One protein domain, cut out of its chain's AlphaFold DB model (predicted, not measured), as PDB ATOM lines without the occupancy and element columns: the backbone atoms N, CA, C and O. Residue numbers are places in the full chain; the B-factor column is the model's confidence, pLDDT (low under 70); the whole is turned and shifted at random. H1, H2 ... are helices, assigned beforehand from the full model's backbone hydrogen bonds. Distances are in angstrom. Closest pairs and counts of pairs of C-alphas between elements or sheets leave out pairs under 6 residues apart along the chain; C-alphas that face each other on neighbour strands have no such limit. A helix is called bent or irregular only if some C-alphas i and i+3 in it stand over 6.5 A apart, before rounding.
ATOM      1  N   ALA A   2     254.741 201.795 329.612       57.53
ATOM      2  CA  ALA A   2     253.274 201.954 329.580       57.53
ATOM      3  C   ALA A   2     252.728 202.774 328.384       57.53
ATOM      4  O   ALA A   2     251.678 202.455 327.835       57.53
ATOM      5  N   ASN A   3     253.461 203.796 327.926       61.50
ATOM      6  CA  ASN A   3     253.030 204.616 326.784       61.50
ATOM      7  C   ASN A   3     253.108 203.872 325.441       61.50
ATOM      8  O   ASN A   3     252.265 204.077 324.577       61.50
ATOM      9  N   VAL A   4     254.097 202.992 325.257       62.72
ATOM     10  CA  VAL A   4     254.266 202.233 324.003       62.72
ATOM     11  C   VAL A   4     253.198 201.149 323.890       62.72
ATOM     12  O   VAL A   4     252.582 200.995 322.838       62.72
ATOM     13  N   THR A   5     252.919 200.450 324.991       67.81
ATOM     14  CA  THR A   5     251.825 199.472 325.062       67.81
ATOM     15  C   THR A   5     250.466 200.145 324.853       67.81
ATOM     16  O   THR A   5     249.654 199.629 324.094       67.81
ATOM     17  N   SER A   6     250.260 201.351 325.395       74.12
ATOM     18  CA  SER A   6     249.046 202.150 325.159       74.12
ATOM     19  C   SER A   6     248.840 202.515 323.682       74.12
ATOM     20  O   SER A   6     247.727 202.400 323.164       74.12
ATOM     21  N   VAL A   7     249.903 202.901 322.968       72.50
ATOM     22  CA  VAL A   7     249.826 203.205 321.527       72.50
ATOM     23  C   VAL A   7     249.481 201.951 320.717       72.50
ATOM     24  O   VAL A   7     248.633 202.011 319.829       72.50
ATOM     25  N   LEU A   8     250.074 200.799 321.040       72.75
ATOM     26  CA  LEU A   8     249.772 199.529 320.368       72.75
ATOM     27  C   LEU A   8     248.342 199.032 320.639       72.75
ATOM     28  O   LEU A   8     247.681 198.522 319.730       72.75
ATOM     29  N   GLU A   9     247.829 199.225 321.854       77.75
ATOM     30  CA  GLU A   9     246.435 198.929 322.199       77.75
ATOM     31  C   GLU A   9     245.452 199.858 321.477       77.75
ATOM     32  O   GLU A   9     244.420 199.406 320.973       77.75
ATOM     33  N   LEU A  10     245.779 201.151 321.363       77.44
ATOM     34  CA  LEU A  10     244.980 202.116 320.608       77.44
ATOM     35  C   LEU A  10     244.894 201.729 319.125       77.44
ATOM     36  O   LEU A  10     243.814 201.783 318.535       77.44
ATOM     37  N   LEU A  11     246.014 201.305 318.533       72.00
ATOM     38  CA  LEU A  11     246.073 200.836 317.146       72.00
ATOM     39  C   LEU A  11     245.270 199.547 316.949       72.00
ATOM     40  O   LEU A  11     244.504 199.445 315.994       72.00
ATOM     41  N   SER A  12     245.348 198.606 317.891       71.50
ATOM     42  CA  SER A  12     244.548 197.373 317.859       71.50
ATOM     43  C   SER A  12     243.041 197.661 317.896       71.50
ATOM     44  O   SER A  12     242.279 197.101 317.109       71.50
ATOM     45  N   LYS A  13     242.599 198.618 318.723       75.69
ATOM     46  CA  LYS A  13     241.197 199.081 318.740       75.69
ATOM     47  C   LYS A  13     240.779 199.743 317.422       75.69
ATOM     48  O   LYS A  13     239.632 199.613 316.998       75.69
ATOM     49  N   GLN A  14     241.697 200.432 316.747       68.12
ATOM     50  CA  GLN A  14     241.424 201.034 315.439       68.12
ATOM     51  C   GLN A  14     241.227 199.987 314.341       68.12
ATOM     52  O   GLN A  14     240.442 200.247 313.436       68.12
ATOM     53  N   ILE A  15     241.880 198.822 314.436       68.44
ATOM     54  CA  ILE A  15     241.677 197.697 313.509       68.44
ATOM     55  C   ILE A  15     240.257 197.133 313.651       68.44
ATOM     56  O   ILE A  15     239.586 196.911 312.645       68.44
ATOM     57  N   VAL A  16     239.752 196.982 314.881       67.62
ATOM     58  CA  VAL A  16     238.373 196.515 315.133       67.62
ATOM     59  C   VAL A  16     237.340 197.492 314.553       67.62
ATOM     60  O   VAL A  16     236.389 197.077 313.894       67.62
ATOM     61  N   ASN A  17     237.586 198.800 314.684       71.31
ATOM     62  CA  ASN A  17     236.731 199.856 314.121       71.31
ATOM     63  C   ASN A  17     237.101 200.251 312.675       71.31
ATOM     64  O   ASN A  17     236.568 201.226 312.133       71.31
ATOM     65  N   ALA A  18     238.024 199.535 312.027       69.94
ATOM     66  CA  ALA A  18     238.589 199.940 310.738       69.94
ATOM     67  C   ALA A  18     237.547 199.932 309.617       69.94
ATOM     68  O   ALA A  18     237.651 200.718 308.673       69.94
ATOM     69  N   ASN A  19     236.527 199.078 309.738       77.31
ATOM     70  CA  ASN A  19     235.457 198.959 308.756       77.31
ATOM     71  C   ASN A  19     234.648 200.255 308.624       77.31
ATOM     72  O   ASN A  19     234.322 200.650 307.506       77.31
ATOM     73  N   ASP A  20     234.357 200.948 309.725       82.94
ATOM     74  CA  ASP A  20     233.553 202.174 309.672       82.94
ATOM     75  C   ASP A  20     234.359 203.362 309.146       82.94
ATOM     76  O   ASP A  20     233.858 204.137 308.330       82.94
ATOM     77  N   LYS A  21     235.648 203.437 309.491       85.62
ATOM     78  CA  LYS A  21     236.570 204.428 308.914       85.62
ATOM     79  C   LYS A  21     236.794 204.216 307.423       85.62
ATOM     80  O   LYS A  21     236.878 205.171 306.659       85.62
ATOM     81  N   PHE A  22     236.853 202.961 306.985       89.19
ATOM     82  CA  PHE A  22     236.934 202.659 305.565       89.19
ATOM     83  C   PHE A  22     235.682 203.133 304.818       89.19
ATOM     84  O   PHE A  22     235.794 203.682 303.727       89.19
ATOM     85  N   LYS A  23     234.485 202.959 305.398       90.50
ATOM     86  CA  LYS A  23     233.237 203.423 304.771       90.50
ATOM     87  C   LYS A  23     233.254 204.934 304.530       90.50
ATOM     88  O   LYS A  23     232.859 205.348 303.442       90.50
ATOM     89  N   THR A  24     233.706 205.728 305.504       92.31
ATOM     90  CA  THR A  24     233.765 207.193 305.374       92.31
ATOM     91  C   THR A  24     234.815 207.629 304.355       92.31
ATOM     92  O   THR A  24     234.500 208.420 303.469       92.31
ATOM     93  N   LEU A  25     236.020 207.053 304.403       92.12
ATOM     94  CA  LEU A  25     237.081 207.324 303.426       92.12
ATOM     95  C   LEU A  25     236.653 206.964 302.001       92.12
ATOM     96  O   LEU A  25     236.836 207.749 301.075       92.12
ATOM     97  N   TYR A  26     236.034 205.798 301.822       92.88
ATOM     98  CA  TYR A  26     235.559 205.360 300.515       92.88
ATOM     99  C   TYR A  26     234.476 206.294 299.956       92.88
ATOM    100  O   TYR A  26     234.480 206.581 298.764       92.88
ATOM    101  N   ALA A  27     233.581 206.821 300.802       93.44
ATOM    102  CA  ALA A  27     232.581 207.799 300.371       93.44
ATOM    103  C   ALA A  27     233.220 209.107 299.871       93.44
ATOM    104  O   ALA A  27     232.832 209.607 298.818       93.44
ATOM    105  N   GLN A  28     234.240 209.615 300.573       94.56
ATOM    106  CA  GLN A  28     234.979 210.815 300.159       94.56
ATOM    107  C   GLN A  28     235.721 210.601 298.834       94.56
ATOM    108  O   GLN A  28     235.648 211.433 297.934       94.56
ATOM    109  N   VAL A  29     236.406 209.463 298.687       92.62
ATOM    110  CA  VAL A  29     237.099 209.109 297.439       92.62
ATOM    111  C   VAL A  29     236.107 208.985 296.286       92.62
ATOM    112  O   VAL A  29     236.372 209.490 295.199       92.62
ATOM    113  N   LYS A  30     234.943 208.378 296.528       93.19
ATOM    114  CA  LYS A  30     233.879 208.255 295.530       93.19
ATOM    115  C   LYS A  30     233.349 209.616 295.084       93.19
ATOM    116  O   LYS A  30     233.180 209.842 293.890       93.19
ATOM    117  N   GLU A  31     233.146 210.544 296.015       95.12
ATOM    118  CA  GLU A  31     232.741 211.917 295.699       95.12
ATOM    119  C   GLU A  31     233.782 212.628 294.817       95.12
ATOM    120  O   GLU A  31     233.434 213.257 293.818       95.12
ATOM    121  N   ILE A  32     235.072 212.483 295.143       95.44
ATOM    122  CA  ILE A  32     236.175 213.027 294.341       95.44
ATOM    123  C   ILE A  32     236.216 212.372 292.952       95.44
ATOM    124  O   ILE A  32     236.379 213.070 291.955       95.44
ATOM    125  N   SER A  33     236.020 211.056 292.866       92.94
ATOM    126  CA  SER A  33     235.996 210.319 291.596       92.94
ATOM    127  C   SER A  33     234.891 210.824 290.672       92.94
ATOM    128  O   SER A  33     235.133 211.040 289.486       92.94
ATOM    129  N   VAL A  34     233.698 211.080 291.221       94.81
ATOM    130  CA  VAL A  34     232.569 211.659 290.479       94.81
ATOM    131  C   VAL A  34     232.907 213.066 289.986       94.81
ATOM    132  O   VAL A  34     232.683 213.360 288.816       94.81
ATOM    133  N   LYS A  35     233.503 213.912 290.841       96.38
ATOM    134  CA  LYS A  35     233.944 215.271 290.473       96.38
ATOM    135  C   LYS A  35     234.993 215.279 289.359       96.38
ATOM    136  O   LYS A  35     235.024 216.209 288.564       96.38
ATOM    137  N   LEU A  36     235.850 214.261 289.309       96.25
ATOM    138  CA  LEU A  36     236.894 214.111 288.294       96.25
ATOM    139  C   LEU A  36     236.444 213.288 287.076       96.25
ATOM    140  O   LEU A  36     237.254 213.044 286.186       96.25
ATOM    141  N   HIS A  37     235.182 212.843 287.034       94.12
ATOM    142  CA  HIS A  37     234.645 211.940 286.008       94.12
ATOM    143  C   HIS A  37     235.471 210.655 285.810       94.12
ATOM    144  O   HIS A  37     235.528 210.090 284.718       94.12
ATOM    145  N   ILE A  38     236.102 210.165 286.879       93.00
ATOM    146  CA  ILE A  38     236.858 208.913 286.873       93.00
ATOM    147  C   ILE A  38     235.891 207.776 287.198       93.00
ATOM    148  O   ILE A  38     235.215 207.790 288.232       93.00
ATOM    149  N   LYS A  39     235.825 206.776 286.314       89.19
ATOM    150  CA  LYS A  39     235.069 205.547 286.562       89.19
ATOM    151  C   LYS A  39     235.856 204.649 287.512       89.19
ATOM    152  O   LYS A  39     237.016 204.337 287.257       89.19
ATOM    153  N   GLU A  40     235.204 204.206 288.580       87.12
ATOM    154  CA  GLU A  40     235.746 203.152 289.430       87.12
ATOM    155  C   GLU A  40     235.765 201.835 288.654       87.12
ATOM    156  O   GLU A  40     234.728 201.372 288.173       87.12
ATOM    157  N   ASP A  41     236.940 201.228 288.547       84.81
ATOM    158  CA  ASP A  41     237.102 199.902 287.966       84.81
ATOM    159  C   ASP A  41     238.037 199.064 288.837       84.81
ATOM    160  O   ASP A  41     238.841 199.594 289.612       84.81
ATOM    161  N   ILE A  42     237.897 197.748 288.735       81.62
ATOM    162  CA  ILE A  42     238.776 196.804 289.413       81.62
ATOM    163  C   ILE A  42     239.943 196.517 288.466       81.62
ATOM    164  O   ILE A  42     239.715 196.153 287.310       81.62
ATOM    165  N   PRO A  43     241.202 196.645 288.924       76.69
ATOM    166  CA  PRO A  43     242.354 196.239 288.133       76.69
ATOM    167  C   PRO A  43     242.199 194.807 287.621       76.69
ATOM    168  O   PRO A  43     241.689 193.933 288.325       76.69
ATOM    169  N   ARG A  44     242.698 194.543 286.408       70.12
ATOM    170  CA  ARG A  44     242.630 193.212 285.799       70.12
ATOM    171  C   ARG A  44     243.208 192.151 286.741       70.12
ATOM    172  O   ARG A  44     244.406 192.136 287.031       70.12
ATOM    173  N   VAL A  45     242.356 191.216 287.145       69.69
ATOM    174  CA  VAL A  45     242.745 190.041 287.922       69.69
ATOM    175  C   VAL A  45     243.374 189.014 286.979       69.69
ATOM    176  O   VAL A  45     242.744 188.541 286.034       69.69
ATOM    177  N   CYS A  46     244.648 188.692 287.198       69.38
ATOM    178  CA  CYS A  46     245.345 187.668 286.421       69.38
ATOM    179  C   CYS A  46     245.091 186.282 287.025       69.38
ATOM    180  O   CYS A  46     245.088 186.127 288.245       69.38
ATOM    181  N   ARG A  47     244.917 185.263 286.168       70.38
ATOM    182  CA  ARG A  47     244.748 183.857 286.593       70.38
ATOM    183  C   ARG A  47     245.959 183.316 287.355       70.38
ATOM    184  O   ARG A  47     245.803 182.427 288.179       70.38
ATOM    185  N   LEU A  48     247.147 183.841 287.062       70.75
ATOM    186  CA  LEU A  48     248.405 183.461 287.690       70.75
ATOM    187  C   LEU A  48     248.996 184.702 288.360       70.75
ATOM    188  O   LEU A  48     249.629 185.527 287.705       70.75
ATOM    189  N   GLN A  49     248.750 184.858 289.658       66.94
ATOM    190  CA  GLN A  49     249.484 185.799 290.501       66.94
ATOM    191  C   GLN A  49     250.308 184.991 291.500       66.94
ATOM    192  O   GLN A  49     249.767 184.180 292.238       66.94
ATOM    193  N   THR A  50     251.623 185.198 291.502       68.75
ATOM    194  CA  THR A  50     252.555 184.504 292.407       68.75
ATOM    195  C   THR A  50     252.832 185.288 293.687       68.75
ATOM    196  O   THR A  50     253.196 184.702 294.696       68.75
ATOM    197  N   ALA A  51     252.661 186.614 293.660       71.12
ATOM    198  CA  ALA A  51     253.012 187.498 294.773       71.12
ATOM    199  C   ALA A  51     251.807 188.007 295.585       71.12
ATOM    200  O   ALA A  51     252.003 188.658 296.610       71.12
ATOM    201  N   ARG A  52     250.570 187.790 295.115       68.25
ATOM    202  CA  ARG A  52     249.336 188.261 295.762       68.25
ATOM    203  C   ARG A  52     248.227 187.228 295.609       68.25
ATOM    204  O   ARG A  52     248.090 186.632 294.546       68.25
ATOM    205  N   ASN A  53     247.426 187.065 296.660       69.81
ATOM    206  CA  ASN A  53     246.243 186.215 296.625       69.81
ATOM    207  C   ASN A  53     245.100 186.932 295.896       69.81
ATOM    208  O   ASN A  53     244.805 188.092 296.192       69.81
ATOM    209  N   ASN A  54     244.415 186.219 294.999       72.81
ATOM    210  CA  ASN A  54     243.132 186.659 294.449       72.81
ATOM    211  C   ASN A  54     242.046 186.455 295.503       72.81
ATOM    212  O   ASN A  54     241.368 185.429 295.523       72.81
ATOM    213  N   VAL A  55     241.916 187.419 296.413       72.81
ATOM    214  CA  VAL A  55     240.867 187.381 297.432       72.81
ATOM    215  C   VAL A  55     239.510 187.587 296.745       72.81
ATOM    216  O   VAL A  55     239.376 188.536 295.967       72.81
ATOM    217  N   PRO A  56     238.517 186.707 296.967       77.38
ATOM    218  CA  PRO A  56     237.197 186.864 296.372       77.38
ATOM    219  C   PRO A  56     236.508 188.127 296.904       77.38
ATOM    220  O   PRO A  56     236.558 188.425 298.097       77.38
ATOM    221  N   TYR A  57     235.837 188.853 296.012       81.44
ATOM    222  CA  TYR A  57     235.143 190.101 296.327       81.44
ATOM    223  C   TYR A  57     233.730 190.109 295.739       81.44
ATOM    224  O   TYR A  57     233.505 189.628 294.630       81.44
ATOM    225  N   SER A  58     232.781 190.693 296.475       82.88
ATOM    226  CA  SER A  58     231.393 190.868 296.019       82.88
ATOM    227  C   SER A  58     231.150 192.225 295.352       82.88
ATOM    228  O   SER A  58     230.277 192.367 294.500       82.88
ATOM    229  N   THR A  59     231.931 193.244 295.727       89.06
ATOM    230  CA  THR A  59     231.783 194.628 295.253       89.06
ATOM    231  C   THR A  59     233.141 195.305 295.066       89.06
ATOM    232  O   THR A  59     234.122 194.945 295.716       89.06
ATOM    233  N   ILE A  60     233.196 196.352 294.231       87.88
ATOM    234  CA  ILE A  60     234.397 197.188 294.021       87.88
ATOM    235  C   ILE A  60     234.909 197.766 295.351       87.88
ATOM    236  O   ILE A  60     236.103 197.750 295.650       87.88
ATOM    237  N   LYS A  61     233.986 198.224 296.201       89.69
ATOM    238  CA  LYS A  61     234.286 198.720 297.547       89.69
ATOM    239  C   LYS A  61     234.994 197.671 298.399       89.69
ATOM    240  O   LYS A  61     235.962 197.979 299.095       89.69
ATOM    241  N   GLU A  62     234.492 196.441 298.376       88.75
ATOM    242  CA  GLU A  62     235.088 195.344 299.124       88.75
ATOM    243  C   GLU A  62     236.475 194.981 298.589       88.75
ATOM    244  O   GLU A  62     237.391 194.782 299.387       88.75
ATOM    245  N   TYR A  63     236.654 194.996 297.267       89.19
ATOM    246  CA  TYR A  63     237.958 194.802 296.643       89.19
ATOM    247  C   TYR A  63     238.997 195.797 297.186       89.19
ATOM    248  O   TYR A  63     240.038 195.381 297.696       89.19
ATOM    249  N   TYR A  64     238.705 197.104 297.165       88.94
ATOM    250  CA  TYR A  64     239.626 198.125 297.686       88.94
ATOM    251  C   TYR A  64     239.892 197.976 299.188       88.94
ATOM    252  O   TYR A  64     241.008 198.218 299.656       88.94
ATOM    253  N   ARG A  65     238.892 197.529 299.956       87.94
ATOM    254  CA  ARG A  65     239.069 197.251 301.385       87.94
ATOM    255  C   ARG A  65     240.104 196.154 301.609       87.94
ATOM    256  O   ARG A  65     241.034 196.341 302.390       87.94
ATOM    257  N   GLN A  66     239.928 195.016 300.944       85.12
ATOM    258  CA  GLN A  66     240.725 193.817 301.182       85.12
ATOM    259  C   GLN A  66     242.128 193.905 300.565       85.12
ATOM    260  O   GLN A  66     243.077 193.393 301.146       85.12
ATOM    261  N   THR A  67     242.273 194.556 299.409       85.06
ATOM    262  CA  THR A  67     243.540 194.566 298.654       85.06
ATOM    263  C   THR A  67     244.428 195.773 298.936       85.06
ATOM    264  O   THR A  67     245.638 195.695 298.723       85.06
ATOM    265  N   VAL A  68     243.855 196.880 299.419       87.19
ATOM    266  CA  VAL A  68     244.594 198.126 299.670       87.19
ATOM    267  C   VAL A  68     244.543 198.498 301.142       87.19
ATOM    268  O   VAL A  68     245.581 198.591 301.792       87.19
ATOM    269  N   TYR A  69     243.342 198.697 301.686       88.50
ATOM    270  CA  TYR A  69     243.193 199.309 303.005       88.50
ATOM    271  C   TYR A  69     243.648 198.399 304.152       88.50
ATOM    272  O   TYR A  69     244.408 198.837 305.015       88.50
ATOM    273  N   VAL A  70     243.216 197.134 304.164       84.50
ATOM    274  CA  VAL A  70     243.605 196.173 305.208       84.50
ATOM    275  C   VAL A  70     245.114 195.890 305.184       84.50
ATOM    276  O   VAL A  70     245.730 196.058 306.236       84.50
ATOM    277  N   PRO A  71     245.742 195.552 304.036       86.12
ATOM    278  CA  PRO A  71     247.189 195.348 303.973       86.12
ATOM    279  C   PRO A  71     247.972 196.574 304.444       86.12
ATOM    280  O   PRO A  71     248.858 196.445 305.280       86.12
ATOM    281  N   TYR A  72     247.573 197.775 304.013       88.06
ATOM    282  CA  TYR A  72     248.196 199.019 304.465       88.06
ATOM    283  C   TYR A  72     248.155 199.185 305.991       88.06
ATOM    284  O   TYR A  72     249.163 199.535 306.601       88.06
ATOM    285  N   LEU A  73     247.001 198.938 306.623       84.75
ATOM    286  CA  LEU A  73     246.875 199.061 308.076       84.75
ATOM    287  C   LEU A  73     247.738 198.040 308.818       84.75
ATOM    288  O   LEU A  73     248.343 198.388 309.834       84.75
ATOM    289  N   VAL A  74     247.791 196.803 308.321       84.50
ATOM    290  CA  VAL A  74     248.623 195.740 308.894       84.50
ATOM    291  C   VAL A  74     250.100 196.117 308.794       84.50
ATOM    292  O   VAL A  74     250.784 196.140 309.816       84.50
ATOM    293  N   ASP A  75     250.563 196.513 307.609       87.94
ATOM    294  CA  ASP A  75     251.955 196.903 307.363       87.94
ATOM    295  C   ASP A  75     252.363 198.120 308.199       87.94
ATOM    296  O   ASP A  75     253.445 198.153 308.790       87.94
ATOM    297  N   PHE A  76     251.480 199.114 308.307       86.56
ATOM    298  CA  PHE A  76     251.700 200.290 309.142       86.56
ATOM    299  C   PHE A  76     251.829 199.915 310.623       86.56
ATOM    300  O   PHE A  76     252.753 200.367 311.302       86.56
ATOM    301  N   CYS A  77     250.938 199.057 311.128       84.12
ATOM    302  CA  CYS A  77     251.006 198.587 312.508       84.12
ATOM    303  C   CYS A  77     252.275 197.769 312.767       84.12
ATOM    304  O   CYS A  77     252.911 197.959 313.802       84.12
ATOM    305  N   ASN A  78     252.666 196.901 311.833       86.81
ATOM    306  CA  ASN A  78     253.890 196.107 311.935       86.81
ATOM    307  C   ASN A  78     255.134 196.999 311.929       86.81
ATOM    308  O   ASN A  78     255.986 196.849 312.797       86.81
ATOM    309  N   SER A  79     255.178 198.003 311.053       87.06
ATOM    310  CA  SER A  79     256.267 198.987 311.008       87.06
ATOM    311  C   SER A  79     256.414 199.741 312.333       87.06
ATOM    312  O   SER A  79     257.523 200.007 312.798       87.06
ATOM    313  N   LEU A  80     255.291 200.100 312.966       84.75
ATOM    314  CA  LEU A  80     255.311 200.749 314.274       84.75
ATOM    315  C   LEU A  80     255.786 199.800 315.373       84.75
ATOM    316  O   LEU A  80     256.629 200.196 316.175       84.75
ATOM    317  N   LYS A  81     255.287 198.559 315.399       84.94
ATOM    318  CA  LYS A  81     255.731 197.529 316.351       84.94
ATOM    319  C   LYS A  81     257.234 197.298 316.256       84.94
ATOM    320  O   LYS A  81     257.925 197.462 317.254       84.94
ATOM    321  N   GLU A  82     257.736 197.038 315.052       86.25
ATOM    322  CA  GLU A  82     259.156 196.802 314.785       86.25
ATOM    323  C   GLU A  82     260.016 197.981 315.255       86.25
ATOM    324  O   GLU A  82     261.033 197.797 315.925       86.25
ATOM    325  N   ARG A  83     259.582 199.219 314.988       85.12
ATOM    326  CA  ARG A  83     260.295 200.420 315.439       85.12
ATOM    327  C   ARG A  83     260.301 200.560 316.961       85.12
ATOM    328  O   ARG A  83     261.312 200.965 317.534       85.12
ATOM    329  N   PHE A  84     259.187 200.255 317.623       81.38
ATOM    330  CA  PHE A  84     259.106 200.304 319.082       81.38
ATOM    331  C   PHE A  84     259.933 199.205 319.753       81.38
ATOM    332  O   PHE A  84     260.529 199.458 320.798       81.38
ATOM    333  N   GLU A  85     260.006 198.021 319.151       80.88
ATOM    334  CA  GLU A  85     260.848 196.920 319.617       80.88
ATOM    335  C   GLU A  85     262.336 197.227 319.412       80.88
ATOM    336  O   GLU A  85     263.116 197.123 320.357       80.88
ATOM    337  N   SER A  86     262.714 197.722 318.232       81.62
ATOM    338  CA  SER A  86     264.106 198.062 317.890       81.62
ATOM    339  C   SER A  86     264.695 199.155 318.785       81.62
ATOM    340  O   SER A  86     265.886 199.160 319.082       81.62
ATOM    341  N   HIS A  87     263.865 200.099 319.232       80.75
ATOM    342  CA  HIS A  87     264.289 201.207 320.090       80.75
ATOM    343  C   HIS A  87     263.824 201.055 321.541       80.75
ATOM    344  O   HIS A  87     263.822 202.035 322.285       80.75
ATOM    345  N   LYS A  88     263.441 199.845 321.966       76.25
ATOM    346  CA  LYS A  88     262.875 199.585 323.296       76.25
ATOM    347  C   LYS A  88     263.779 200.079 324.427       76.25
ATOM    348  O   LYS A  88     263.279 200.682 325.371       76.25
ATOM    349  N   GLU A  89     265.094 199.907 324.305       68.62
ATOM    350  CA  GLU A  89     266.072 200.358 325.306       68.62
ATOM    351  C   GLU A  89     266.291 201.874 325.302       68.62
ATOM    352  O   GLU A  89     266.389 202.493 326.361       68.62
ATOM    353  N   ILE A  90     266.290 202.511 324.127       71.56
ATOM    354  CA  ILE A  90     266.376 203.974 324.004       71.56
ATOM    355  C   ILE A  90     265.113 204.615 324.587       71.56
ATOM    356  O   ILE A  90     265.180 205.570 325.352       71.56
ATOM    357  N   VAL A  91     263.941 204.059 324.282       66.50
ATOM    358  CA  VAL A  91     262.662 204.541 324.814       66.50
ATOM    359  C   VAL A  91     262.549 204.260 326.314       66.50
ATOM    360  O   VAL A  91     261.998 205.079 327.051       66.50
ATOM    361  N   ALA A  92     263.056 203.124 326.795       67.38
ATOM    362  CA  ALA A  92     263.088 202.812 328.218       67.38
ATOM    363  C   ALA A  92     264.021 203.768 328.972       67.38
ATOM    364  O   ALA A  92     263.553 204.426 329.895       67.38
ATOM    365  N   SER A  93     265.270 203.921 328.524       64.38
ATOM    366  CA  SER A  93     266.254 204.822 329.138       64.38
ATOM    367  C   SER A  93     265.770 206.269 329.176       64.38
ATOM    368  O   SER A  93     265.850 206.892 330.228       64.38
ATOM    369  N   TYR A  94     265.155 206.778 328.103       61.25
ATOM    370  CA  TYR A  94     264.602 208.137 328.083       61.25
ATOM    371  C   TYR A  94     263.480 208.342 329.114       61.25
ATOM    372  O   TYR A  94     263.393 209.399 329.740       61.25
ATOM    373  N   ASN A  95     262.630 207.327 329.330       60.19
ATOM    374  CA  ASN A  95     261.596 207.372 330.367       60.19
ATOM    375  C   ASN A  95     262.209 207.346 331.779       60.19
ATOM    376  O   ASN A  95     261.742 208.072 332.654       60.19
ATOM    377  N   THR A  96     263.265 206.557 332.002       55.19
ATOM    378  CA  THR A  96     263.948 206.476 333.304       55.19
ATOM    379  C   THR A  96     264.721 207.758 333.624       55.19
ATOM    380  O   THR A  96     264.667 208.240 334.752       55.19
ATOM    381  N   SER A  97     265.388 208.367 332.635       53.84
ATOM    382  CA  SER A  97     266.096 209.648 332.795       53.84
ATOM    383  C   SER A  97     265.158 210.798 333.167       53.84
ATOM    384  O   SER A  97     265.547 211.673 333.933       53.84
ATOM    385  N   PHE A  98     263.921 210.788 332.660       51.22
ATOM    386  CA  PHE A  98     262.903 211.780 333.016       51.22
ATOM    387  C   PHE A  98     262.292 211.549 334.405       51.22
ATOM    388  O   PHE A  98     261.950 212.514 335.079       51.22
ATOM    389  N   GLN A  99     262.171 210.294 334.852       53.34
ATOM    390  CA  GLN A  99     261.656 209.965 336.190       53.34
ATOM    391  C   GLN A  99     262.688 210.192 337.303       53.34
ATOM    392  O   GLN A  99     262.311 210.569 338.408       53.34
ATOM    393  N   ASN A 100     263.980 210.035 337.003       48.28
ATOM    394  CA  ASN A 100     265.077 210.296 337.942       48.28
ATOM    395  C   ASN A 100     265.536 211.764 337.957       48.28
ATOM    396  O   ASN A 100     266.510 212.102 338.632       48.28
ATOM    397  N   PHE A 101     264.863 212.649 337.218       46.00
ATOM    398  CA  PHE A 101     265.134 214.079 337.270       46.00
ATOM    399  C   PHE A 101     264.497 214.675 338.531       46.00
ATOM    400  O   PHE A 101     263.439 215.299 338.483       46.00
ATOM    401  N   GLU A 102     265.127 214.475 339.690       51.19
ATOM    402  CA  GLU A 102     264.743 215.233 340.876       51.19
ATOM    403  C   GLU A 102     265.130 216.710 340.687       51.19
ATOM    404  O   GLU A 102     266.306 217.018 340.451       51.19
ATOM    405  N   PRO A 103     264.190 217.663 340.825       52.59
ATOM    406  CA  PRO A 103     264.454 219.083 340.634       52.59
ATOM    407  C   PRO A 103     265.171 219.672 341.858       52.59
ATOM    408  O   PRO A 103     264.687 220.606 342.488       52.59
TER     409      PRO A 103
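What this domain is: This is residues 2 to 103 of the 153 residues of an uncharacterized protein of Araneus ventricosus (UniProt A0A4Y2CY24). Going along the printed part, you find an elongated helical fold: it runs out through H1 and H2, then folds back along the long, nearly straight H3, which lies beside H1. The loop of residues 36 to 59 swings out at one end; residues 96 to 103 stick out at the other. The 102 printed residues, all helix by class, have four named helices, H1 to H4, and are extended: radius of gyration of the C-alphas 20.0 A, spans 63 by 35 by 23 A.

Where its parts are: Find C-alpha 2 at (253.274, 201.954, 329.580), where H1, residues 2 to 16, begins its 21.5 A. H2, residues 18 to 35, runs 25.8 A. H3, residues 60 to 86, was assigned as one helix by its hydrogen bonds but is bent, C-alphas 67 and 70 being 6.7 A apart; its arms are H3a, residues 60 to 67, and H3b, residues 70 to 86, 24.2 A. H4, residues 88 to 99, ends at C-alpha 99, (261.656, 209.965, 336.190).

How they stand to each other: H1 touches H3b, opposite ways at a shallow tilt of 10 degrees; their closest C-alphas, Leu 11 and Cys 77, are 7.1 A apart. In H1, H2, H3a, H3b and H4 every O i to N i+4 pair is within hydrogen-bond range.

The domain as a whole: The printed part has no cut. The H2 to H3 link is long. Confidence is low at residues 91 to 103, among others.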